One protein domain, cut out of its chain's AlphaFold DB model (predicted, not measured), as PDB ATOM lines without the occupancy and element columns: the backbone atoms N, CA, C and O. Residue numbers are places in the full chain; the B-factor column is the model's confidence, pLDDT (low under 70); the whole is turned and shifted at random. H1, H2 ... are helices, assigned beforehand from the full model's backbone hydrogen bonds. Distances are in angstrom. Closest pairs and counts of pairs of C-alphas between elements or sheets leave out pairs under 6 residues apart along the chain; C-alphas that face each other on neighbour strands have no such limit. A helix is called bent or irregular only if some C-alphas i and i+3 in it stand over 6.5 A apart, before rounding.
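Overview. This is residues 615 to 680 of the 701 residues of the protein "PHD finger protein 3" of Ceratocystis fimbriata CBS 114723 (UniProt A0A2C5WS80). A slanting helical hairpin, H1 and H2, makes one end of this small model; H3 runs beside the later part of H1 towards the other end, where the short H4 makes a corner and H5 folds back across the later part of H3. The printed part has 66 residues with five named helices, in the order H1, H2, H3, H4, H5, and no named strand; the class is all helix. The whole is compact, with a radius of gyration of the C-alphas of 10.9 A, and spans 31 by 22 by 17 A.

Along the chain. Find C-alpha 615 at (114.992, -46.380, 85.460); from there H1 runs through residues 615 to 632, 23.3 A from first to last C-alpha. Look near residue 626 for a kink of 51 degrees; H1 is also irregular, with C-alphas 628 and 631 standing 9.1 A apart. H2 follows at residues 638 to 647, 14.2 A long, and is irregular too, with C-alphas 643 and 646 standing 7.8 A apart. H3 begins at C-alpha 650, at (111.815, -56.701, 71.741), and covers residues 650 to 662 over 18.5 A. After it come H4, residues 664 to 667, and H5, residues 670 to 680, 15.3 A long and ending at C-alpha 680, at (117.834, -70.511, 70.441).

Arrangement. Start at H3, the hub, which touches three other helices. It touches H1, with residues 624 to 632 of H1 alone, closest at the C-alphas of Val 629 and Arg 657, 5.2 A apart; the two run the same way at a shallow tilt of 27 degrees. H5 touches residues 655 to 659 of H3 alone, closest at the C-alphas of Val 659 and Met 676, 6.9 A apart; they run opposite ways at a steep tilt of 68 degrees, only just short of about perpendicular. H3 and H4 touch only at the corner, and only just, with 3 pairs of C-alphas within 8 A, the closest being those of Phe 660 and Thr 666 at 6.1 A. H4 and H5 touch only at the corner, closest at the C-alphas of Thr 666 and Leu 673, 4.5 A apart. Back at H1, it forms a helical hairpin with H2, opposite ways at a steep tilt of 44 degrees, closest at the C-alphas of Gln 618 and Trp 646, 4.2 A apart. H2 and H3 are near each other, H1 and H5 are apart, and H2 and H5 are only just apart, closest at 8.2 A. In H3 and H5 every O i to N i+4 pair is within hydrogen-bond range; in H1 12 of 14 are, in H2 2 of 6 beside 4 of 7 O i to N i+3 pairs, and H4 is too short for an O i to N i+4 pair.

Size, cuts and confidence. The two farthest C-alphas are those of Leu 616 and Asp 663, 31.7 A apart. The printed part has no cut, and its four links are tight. The mean pLDDT of the printed part is 90.1, and no printed residue is under 70.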
ATOM      1  N   LYS A 615     116.380 -46.277  84.984       91.38
ATOM      2  CA  LYS A 615     114.992 -46.380  85.460       91.38
ATOM      3  C   LYS A 615     113.975 -46.224  84.323       91.38
ATOM      4  O   LYS A 615     113.035 -47.008  84.259       91.38
ATOM      5  N   LEU A 616     114.184 -45.285  83.398       91.25
ATOM      6  CA  LEU A 616     113.336 -45.114  82.211       91.25
ATOM      7  C   LEU A 616     113.385 -46.350  81.302       91.25
ATOM      8  O   LEU A 616     112.339 -46.885  80.946       91.25
ATOM      9  N   LYS A 617     114.583 -46.869  81.005       91.00
ATOM     10  CA  LYS A 617     114.754 -48.100  80.212       91.00
ATOM     11  C   LYS A 617     114.240 -49.348  80.921       91.00
ATOM     12  O   LYS A 617     113.815 -50.280  80.249       91.00
ATOM     13  N   GLN A 618     114.249 -49.373  82.251       93.94
ATOM     14  CA  GLN A 618     113.616 -50.442  83.020       93.94
ATOM     15  C   GLN A 618     112.095 -50.408  82.855       93.94
ATOM     16  O   GLN A 618     111.519 -51.431  82.508       93.94
ATOM     17  N   ILE A 619     111.462 -49.239  82.993       93.31
ATOM     18  CA  ILE A 619     110.016 -49.065  82.775       93.31
ATOM     19  C   ILE A 619     109.635 -49.386  81.317       93.31
ATOM     20  O   ILE A 619     108.632 -50.053  81.068       93.31
ATOM     21  N   GLU A 620     110.441 -48.964  80.338       92.56
ATOM     22  CA  GLU A 620     110.222 -49.304  78.926       92.56
ATOM     23  C   GLU A 620     110.382 -50.810  78.666       92.56
ATOM     24  O   GLU A 620     109.527 -51.414  78.015       92.56
ATOM     25  N   GLY A 621     111.434 -51.432  79.203       92.94
ATOM     26  CA  GLY A 621     111.691 -52.866  79.085       92.94
ATOM     27  C   GLY A 621     110.608 -53.717  79.751       92.94
ATOM     28  O   GLY A 621     110.173 -54.708  79.170       92.94
ATOM     29  N   GLU A 622     110.130 -53.318  80.932       93.19
ATOM     30  CA  GLU A 622     108.990 -53.938  81.615       93.19
ATOM     31  C   GLU A 622     107.710 -53.788  80.780       93.19
ATOM     32  O   GLU A 622     107.001 -54.770  80.568       93.19
ATOM     33  N   ARG A 623     107.441 -52.605  80.209       94.12
ATOM     34  CA  ARG A 623     106.295 -52.395  79.306       94.12
ATOM     35  C   ARG A 623     106.363 -53.295  78.067       94.12
ATOM     36  O   ARG A 623     105.345 -53.866  77.683       94.12
ATOM     37  N   LEU A 624     107.547 -53.464  77.471       92.81
ATOM     38  CA  LEU A 624     107.773 -54.391  76.355       92.81
ATOM     39  C   LEU A 624     107.581 -55.855  76.781       92.81
ATOM     40  O   LEU A 624     106.945 -56.617  76.056       92.81
ATOM     41  N   ALA A 625     108.059 -56.245  77.966       93.31
ATOM     42  CA  ALA A 625     107.803 -57.570  78.525       93.31
ATOM     43  C   ALA A 625     106.295 -57.814  78.703       93.31
ATOM     44  O   ALA A 625     105.795 -58.865  78.307       93.31
ATOM     45  N   HIS A 626     105.558 -56.830  79.227       92.62
ATOM     46  CA  HIS A 626     104.106 -56.903  79.392       92.62
ATOM     47  C   HIS A 626     103.364 -57.046  78.053       92.62
ATOM     48  O   HIS A 626     102.495 -57.908  77.924       92.62
ATOM     49  N   GLU A 627     103.738 -56.253  77.045       92.81
ATOM     50  CA  GLU A 627     103.164 -56.299  75.693       92.81
ATOM     51  C   GLU A 627     103.408 -57.654  74.995       92.81
ATOM     52  O   GLU A 627     102.521 -58.196  74.335       92.81
ATOM     53  N   ILE A 628     104.613 -58.214  75.145       92.75
ATOM     54  CA  ILE A 628     105.079 -59.354  74.343       92.75
ATOM     55  C   ILE A 628     104.878 -60.694  75.059       92.75
ATOM     56  O   ILE A 628     104.462 -61.660  74.421       92.75
ATOM     57  N   VAL A 629     105.147 -60.792  76.363       90.88
ATOM     58  CA  VAL A 629     105.040 -62.052  77.127       90.88
ATOM     59  C   VAL A 629     103.604 -62.300  77.607       90.88
ATOM     60  O   VAL A 629     103.172 -63.454  77.656       90.88
ATOM     61  N   GLY A 630     102.839 -61.238  77.888       88.44
ATOM     62  CA  GLY A 630     101.389 -61.285  78.113       88.44
ATOM     63  C   GLY A 630     100.941 -62.322  79.151       88.44
ATOM     64  O   GLY A 630     101.254 -62.220  80.332       88.44
ATOM     65  N   SER A 631     100.215 -63.354  78.715       86.62
ATOM     66  CA  SER A 631      99.637 -64.394  79.586       86.62
ATOM     67  C   SER A 631     100.648 -65.279  80.336       86.62
ATOM     68  O   SER A 631     100.236 -66.151  81.099       86.62
ATOM     69  N   TYR A 632     101.955 -65.078  80.142       88.88
ATOM     70  CA  TYR A 632     103.013 -65.793  80.866       88.88
ATOM     71  C   TYR A 632     103.810 -64.910  81.845       88.88
ATOM     72  O   TYR A 632     104.810 -65.372  82.391       88.88
ATOM     73  N   LEU A 633     103.382 -63.666  82.099       87.06
ATOM     74  CA  LEU A 633     104.038 -62.747  83.048       87.06
ATOM     75  C   LEU A 633     104.074 -63.285  84.488       87.06
ATOM     76  O   LEU A 633     105.072 -63.101  85.182       87.06
ATOM     77  N   ASP A 634     103.032 -64.005  84.914       87.75
ATOM     78  CA  ASP A 634     102.925 -64.591  86.260       87.75
ATOM     79  C   ASP A 634     103.865 -65.790  86.501       87.75
ATOM     80  O   ASP A 634     103.944 -66.314  87.617       87.75
ATOM     81  N   ALA A 635     104.590 -66.244  85.471       90.25
ATOM     82  CA  ALA A 635     105.523 -67.362  85.569       90.25
ATOM     83  C   ALA A 635     106.622 -67.095  86.623       90.25
ATOM     84  O   ALA A 635     107.277 -66.050  86.573       90.25
ATOM     85  N   PRO A 636     106.910 -68.039  87.543       89.62
ATOM     86  CA  PRO A 636     108.000 -67.911  88.509       89.62
ATOM     87  C   PRO A 636     109.348 -67.482  87.912       89.62
ATOM     88  O   PRO A 636     110.067 -66.711  88.546       89.62
ATOM     89  N   THR A 637     109.682 -67.911  86.689       90.88
ATOM     90  CA  THR A 637     110.933 -67.513  86.019       90.88
ATOM     91  C   THR A 637     110.954 -66.060  85.525       90.88
ATOM     92  O   THR A 637     112.031 -65.463  85.484       90.88
ATOM     93  N   MET A 638     109.804 -65.427  85.256       90.94
ATOM     94  CA  MET A 638     109.745 -64.007  84.865       90.94
ATOM     95  C   MET A 638     110.217 -63.063  85.970       90.94
ATOM     96  O   MET A 638     110.808 -62.026  85.675       90.94
ATOM     97  N   LYS A 639     110.062 -63.450  87.242       89.81
ATOM     98  CA  LYS A 639     110.539 -62.671  88.400       89.81
ATOM     99  C   LYS A 639     112.061 -62.469  88.413       89.81
ATOM    100  O   LYS A 639     112.539 -61.552  89.072       89.81
ATOM    101  N   PHE A 640     112.810 -63.286  87.668       90.31
ATOM    102  CA  PHE A 640     114.260 -63.156  87.491       90.31
ATOM    103  C   PHE A 640     114.648 -62.385  86.220       90.31
ATOM    104  O   PHE A 640     115.730 -61.806  86.177       90.31
ATOM    105  N   LEU A 641     113.777 -62.346  85.201       90.12
ATOM    106  CA  LEU A 641     114.013 -61.608  83.954       90.12
ATOM    107  C   LEU A 641     113.593 -60.137  84.056       90.12
ATOM    108  O   LEU A 641     114.319 -59.264  83.583       90.12
ATOM    109  N   LEU A 642     112.457 -59.846  84.703       91.00
ATOM    110  CA  LEU A 642     111.934 -58.482  84.831       91.00
ATOM    111  C   LEU A 642     112.962 -57.499  85.428       91.00
ATOM    112  O   LEU A 642     113.163 -56.463  84.802       91.00
ATOM    113  N   PRO A 643     113.728 -57.799  86.503       91.88
ATOM    114  CA  PRO A 643     114.755 -56.887  87.037       91.88
ATOM    115  C   PRO A 643     115.927 -56.556  86.090       91.88
ATOM    116  O   PRO A 643     116.762 -55.713  86.418       91.88
ATOM    117  N   GLN A 644     116.030 -57.222  84.935       89.44
ATOM    118  CA  GLN A 644     117.007 -56.924  83.882       89.44
ATOM    119  C   GLN A 644     116.349 -56.510  82.557       89.44
ATOM    120  O   GLN A 644     117.026 -56.447  81.531       89.44
ATOM    121  N   ALA A 645     115.055 -56.173  82.569       90.50
ATOM    122  CA  ALA A 645     114.299 -55.810  81.375       90.50
ATOM    123  C   ALA A 645     114.905 -54.625  80.603       90.50
ATOM    124  O   ALA A 645     114.849 -54.620  79.375       90.50
ATOM    125  N   TRP A 646     115.577 -53.690  81.288       91.25
ATOM    126  CA  TRP A 646     116.343 -52.598  80.668       91.25
ATOM    127  C   TRP A 646     117.466 -53.044  79.707       91.25
ATOM    128  O   TRP A 646     117.968 -52.222  78.939       91.25
ATOM    129  N   GLN A 647     117.880 -54.316  79.753       89.81
ATOM    130  CA  GLN A 647     118.887 -54.908  78.861       89.81
ATOM    131  C   GLN A 647     118.277 -55.707  77.698       89.81
ATOM    132  O   GLN A 647     119.004 -56.065  76.773       89.81
ATOM    133  N   MET A 648     116.977 -56.017  77.737       89.31
ATOM    134  CA  MET A 648     116.346 -56.963  76.812       89.31
ATOM    135  C   MET A 648     115.646 -56.263  75.649       89.31
ATOM    136  O   MET A 648     114.763 -55.425  75.830       89.31
ATOM    137  N   SER A 649     116.006 -56.652  74.426       90.62
ATOM    138  CA  SER A 649     115.353 -56.151  73.217       90.62
ATOM    139  C   SER A 649     113.988 -56.813  72.971       90.62
ATOM    140  O   SER A 649     113.733 -57.937  73.404       90.62
ATOM    141  N   ARG A 650     113.117 -56.154  72.190       90.19
ATOM    142  CA  ARG A 650     111.815 -56.701  71.741       90.19
ATOM    143  C   ARG A 650     111.923 -58.137  71.195       90.19
ATOM    144  O   ARG A 650     111.118 -58.985  71.559       90.19
ATOM    145  N   ARG A 651     112.974 -58.437  70.421       89.88
ATOM    146  CA  ARG A 651     113.229 -59.780  69.865       89.88
ATOM    147  C   ARG A 651     113.584 -60.833  70.910       89.88
ATOM    148  O   ARG A 651     113.308 -62.009  70.713       89.88
ATOM    149  N   GLU A 652     114.196 -60.440  72.018       89.94
ATOM    150  CA  GLU A 652     114.517 -61.375  73.100       89.94
ATOM    151  C   GLU A 652     113.279 -61.691  73.939       89.94
ATOM    152  O   GLU A 652     113.098 -62.839  74.335       89.94
ATOM    153  N   TRP A 653     112.368 -60.726  74.109       93.75
ATOM    154  CA  TRP A 653     111.037 -60.991  74.661       93.75
ATOM    155  C   TRP A 653     110.179 -61.878  73.751       93.75
ATOM    156  O   TRP A 653     109.486 -62.763  74.252       93.75
ATOM    157  N   GLU A 654     110.265 -61.705  72.428       92.12
ATOM    158  CA  GLU A 654     109.621 -62.592  71.446       92.12
ATOM    159  C   GLU A 654     110.138 -64.036  71.600       92.12
ATOM    160  O   GLU A 654     109.339 -64.959  71.760       92.12
ATOM    161  N   VAL A 655     111.460 -64.239  71.688       92.06
ATOM    162  CA  VAL A 655     112.065 -65.569  71.914       92.06
ATOM    163  C   VAL A 655     111.713 -66.157  73.292       92.06
ATOM    164  O   VAL A 655     111.475 -67.361  73.391       92.06
ATOM    165  N   VAL A 656     111.618 -65.347  74.357       91.75
ATOM    166  CA  VAL A 656     111.126 -65.812  75.673       91.75
ATOM    167  C   VAL A 656     109.673 -66.284  75.581       91.75
ATOM    168  O   VAL A 656     109.362 -67.372  76.071       91.75
ATOM    169  N   ARG A 657     108.796 -65.534  74.897       92.31
ATOM    170  CA  ARG A 657     107.405 -65.941  74.642       92.31
ATOM    171  C   ARG A 657     107.354 -67.265  73.873       92.31
ATOM    172  O   ARG A 657     106.626 -68.165  74.283       92.31
ATOM    173  N   GLU A 658     108.147 -67.419  72.810       90.81
ATOM    174  CA  GLU A 658     108.228 -68.671  72.045       90.81
ATOM    175  C   GLU A 658     108.649 -69.861  72.922       90.81
ATOM    176  O   GLU A 658     108.003 -70.911  72.891       90.81
ATOM    177  N   VAL A 659     109.698 -69.712  73.737       91.50
ATOM    178  CA  VAL A 659     110.170 -70.772  74.644       91.50
ATOM    179  C   VAL A 659     109.100 -71.131  75.681       91.50
ATOM    180  O   VAL A 659     108.824 -72.313  75.881       91.50
ATOM    181  N   PHE A 660     108.420 -70.136  76.257       92.06
ATOM    182  CA  PHE A 660     107.297 -70.350  77.174       92.06
ATOM    183  C   PHE A 660     106.080 -71.010  76.518       92.06
ATOM    184  O   PHE A 660     105.365 -71.748  77.203       92.06
ATOM    185  N   THR A 661     105.821 -70.779  75.227       91.56
ATOM    186  CA  THR A 661     104.787 -71.521  74.481       91.56
ATOM    187  C   THR A 661     105.208 -72.953  74.156       91.56
ATOM    188  O   THR A 661     104.364 -73.845  74.202       91.56
ATOM    189  N   ALA A 662     106.492 -73.185  73.865       90.12
ATOM    190  CA  ALA A 662     107.010 -74.473  73.409       90.12
ATOM    191  C   ALA A 662     107.227 -75.487  74.547       90.12
ATOM    192  O   ALA A 662     106.972 -76.672  74.349       90.12
ATOM    193  N   ASP A 663     107.674 -75.044  75.727       89.56
ATOM    194  CA  ASP A 663     107.830 -75.911  76.900       89.56
ATOM    195  C   ASP A 663     107.377 -75.214  78.190       89.56
ATOM    196  O   ASP A 663     108.016 -74.290  78.700       89.56
ATOM    197  N   ALA A 664     106.287 -75.718  78.774       89.19
ATOM    198  CA  ALA A 664     105.725 -75.218  80.025       89.19
ATOM    199  C   ALA A 664     106.673 -75.343  81.237       89.19
ATOM    200  O   ALA A 664     106.518 -74.589  82.199       89.19
ATOM    201  N   ARG A 665     107.672 -76.238  81.210       88.81
ATOM    202  CA  ARG A 665     108.660 -76.406  82.292       88.81
ATOM    203  C   ARG A 665     109.513 -75.154  82.487       88.81
ATOM    204  O   ARG A 665     109.842 -74.803  83.618       88.81
ATOM    205  N   THR A 666     109.806 -74.435  81.404       89.38
ATOM    206  CA  THR A 666     110.627 -73.208  81.407       89.38
ATOM    207  C   THR A 666     109.983 -72.029  82.151       89.38
ATOM    208  O   THR A 666     110.666 -71.071  82.514       89.38
ATOM    209  N   ARG A 667     108.681 -72.111  82.454       90.38
ATOM    210  CA  ARG A 667     107.956 -71.137  83.291       90.38
ATOM    211  C   ARG A 667     108.293 -71.280  84.785       90.38
ATOM    212  O   ARG A 667     108.150 -70.321  85.538       90.38
ATOM    213  N   ASN A 668     108.761 -72.464  85.200       90.81
ATOM    214  CA  ASN A 668     109.017 -72.825  86.599       90.81
ATOM    215  C   ASN A 668     110.501 -73.138  86.890       90.81
ATOM    216  O   ASN A 668     110.966 -72.854  87.990       90.81
ATOM    217  N   ASP A 669     111.250 -73.693  85.928       90.62
ATOM    218  CA  ASP A 669     112.687 -73.989  86.052       90.62
ATOM    219  C   ASP A 669     113.535 -72.956  85.284       90.62
ATOM    220  O   ASP A 669     113.589 -72.948  84.049       90.62
ATOM    221  N   LEU A 670     114.232 -72.098  86.038       87.12
ATOM    222  CA  LEU A 670     115.130 -71.059  85.519       87.12
ATOM    223  C   LEU A 670     116.371 -71.641  84.822       87.12
ATOM    224  O   LEU A 670     116.829 -71.100  83.815       87.12
ATOM    225  N   GLY A 671     116.908 -72.754  85.326       87.50
ATOM    226  CA  GLY A 671     118.056 -73.435  84.726       87.50
ATOM    227  C   GLY A 671     117.690 -74.079  83.391       87.50
ATOM    228  O   GLY A 671     118.487 -74.075  82.453       87.50
ATOM    229  N   HIS A 672     116.461 -74.582  83.265       88.94
ATOM    230  CA  HIS A 672     115.954 -75.087  81.997       88.94
ATOM    231  C   HIS A 672     115.628 -73.980  80.994       88.94
ATOM    232  O   HIS A 672     116.008 -74.116  79.830       88.94
ATOM    233  N   LEU A 673     115.007 -72.880  81.438       89.25
ATOM    234  CA  LEU A 673     114.793 -71.690  80.612       89.25
ATOM    235  C   LEU A 673     116.114 -71.165  80.034       89.25
ATOM    236  O   LEU A 673     116.201 -70.949  78.827       89.25
ATOM    237  N   SER A 674     117.152 -71.033  80.866       88.50
ATOM    238  CA  SER A 674     118.475 -70.565  80.434       88.50
ATOM    239  C   SER A 674     119.045 -71.421  79.294       88.50
ATOM    240  O   SER A 674     119.355 -70.895  78.225       88.50
ATOM    241  N   ARG A 675     119.050 -72.757  79.453       90.00
ATOM    242  CA  ARG A 675     119.490 -73.699  78.402       90.00
ATOM    243  C   ARG A 675     118.681 -73.558  77.105       90.00
ATOM    244  O   ARG A 675     119.255 -73.598  76.021       90.00
ATOM    245  N   MET A 676     117.361 -73.379  77.195       87.12
ATOM    246  CA  MET A 676     116.495 -73.231  76.014       87.12
ATOM    247  C   MET A 676     116.721 -71.905  75.270       87.12
ATOM    248  O   MET A 676     116.676 -71.879  74.038       87.12
ATOM    249  N   LEU A 677     117.003 -70.816  75.992       86.88
ATOM    250  CA  LEU A 677     117.363 -69.521  75.402       86.88
ATOM    251  C   LEU A 677     118.763 -69.550  74.770       86.88
ATOM    252  O   LEU A 677     118.960 -68.991  73.691       86.88
ATOM    253  N   GLU A 678     119.721 -70.233  75.399       84.25
ATOM    254  CA  GLU A 678     121.076 -70.420  74.871       84.25
ATOM    255  C   GLU A 678     121.074 -71.231  73.564       84.25
ATOM    256  O   GLU A 678     121.667 -70.802  72.573       84.25
ATOM    257  N   MET A 679     120.305 -72.329  73.507       81.00
ATOM    258  CA  MET A 679     120.093 -73.089  72.267       81.00
ATOM    259  C   MET A 679     119.474 -72.225  71.155       81.00
ATOM    260  O   MET A 679     119.944 -72.276  70.020       81.00
ATOM    261  N   ARG A 680     118.464 -71.389  71.453       74.56
ATOM    262  CA  ARG A 680     117.834 -70.511  70.441       74.56
ATOM    263  C   ARG A 680     118.690 -69.314  70.007       74.56
ATOM    264  O   ARG A 680     118.459 -68.787  68.922       74.56
TER     265      ARG A 680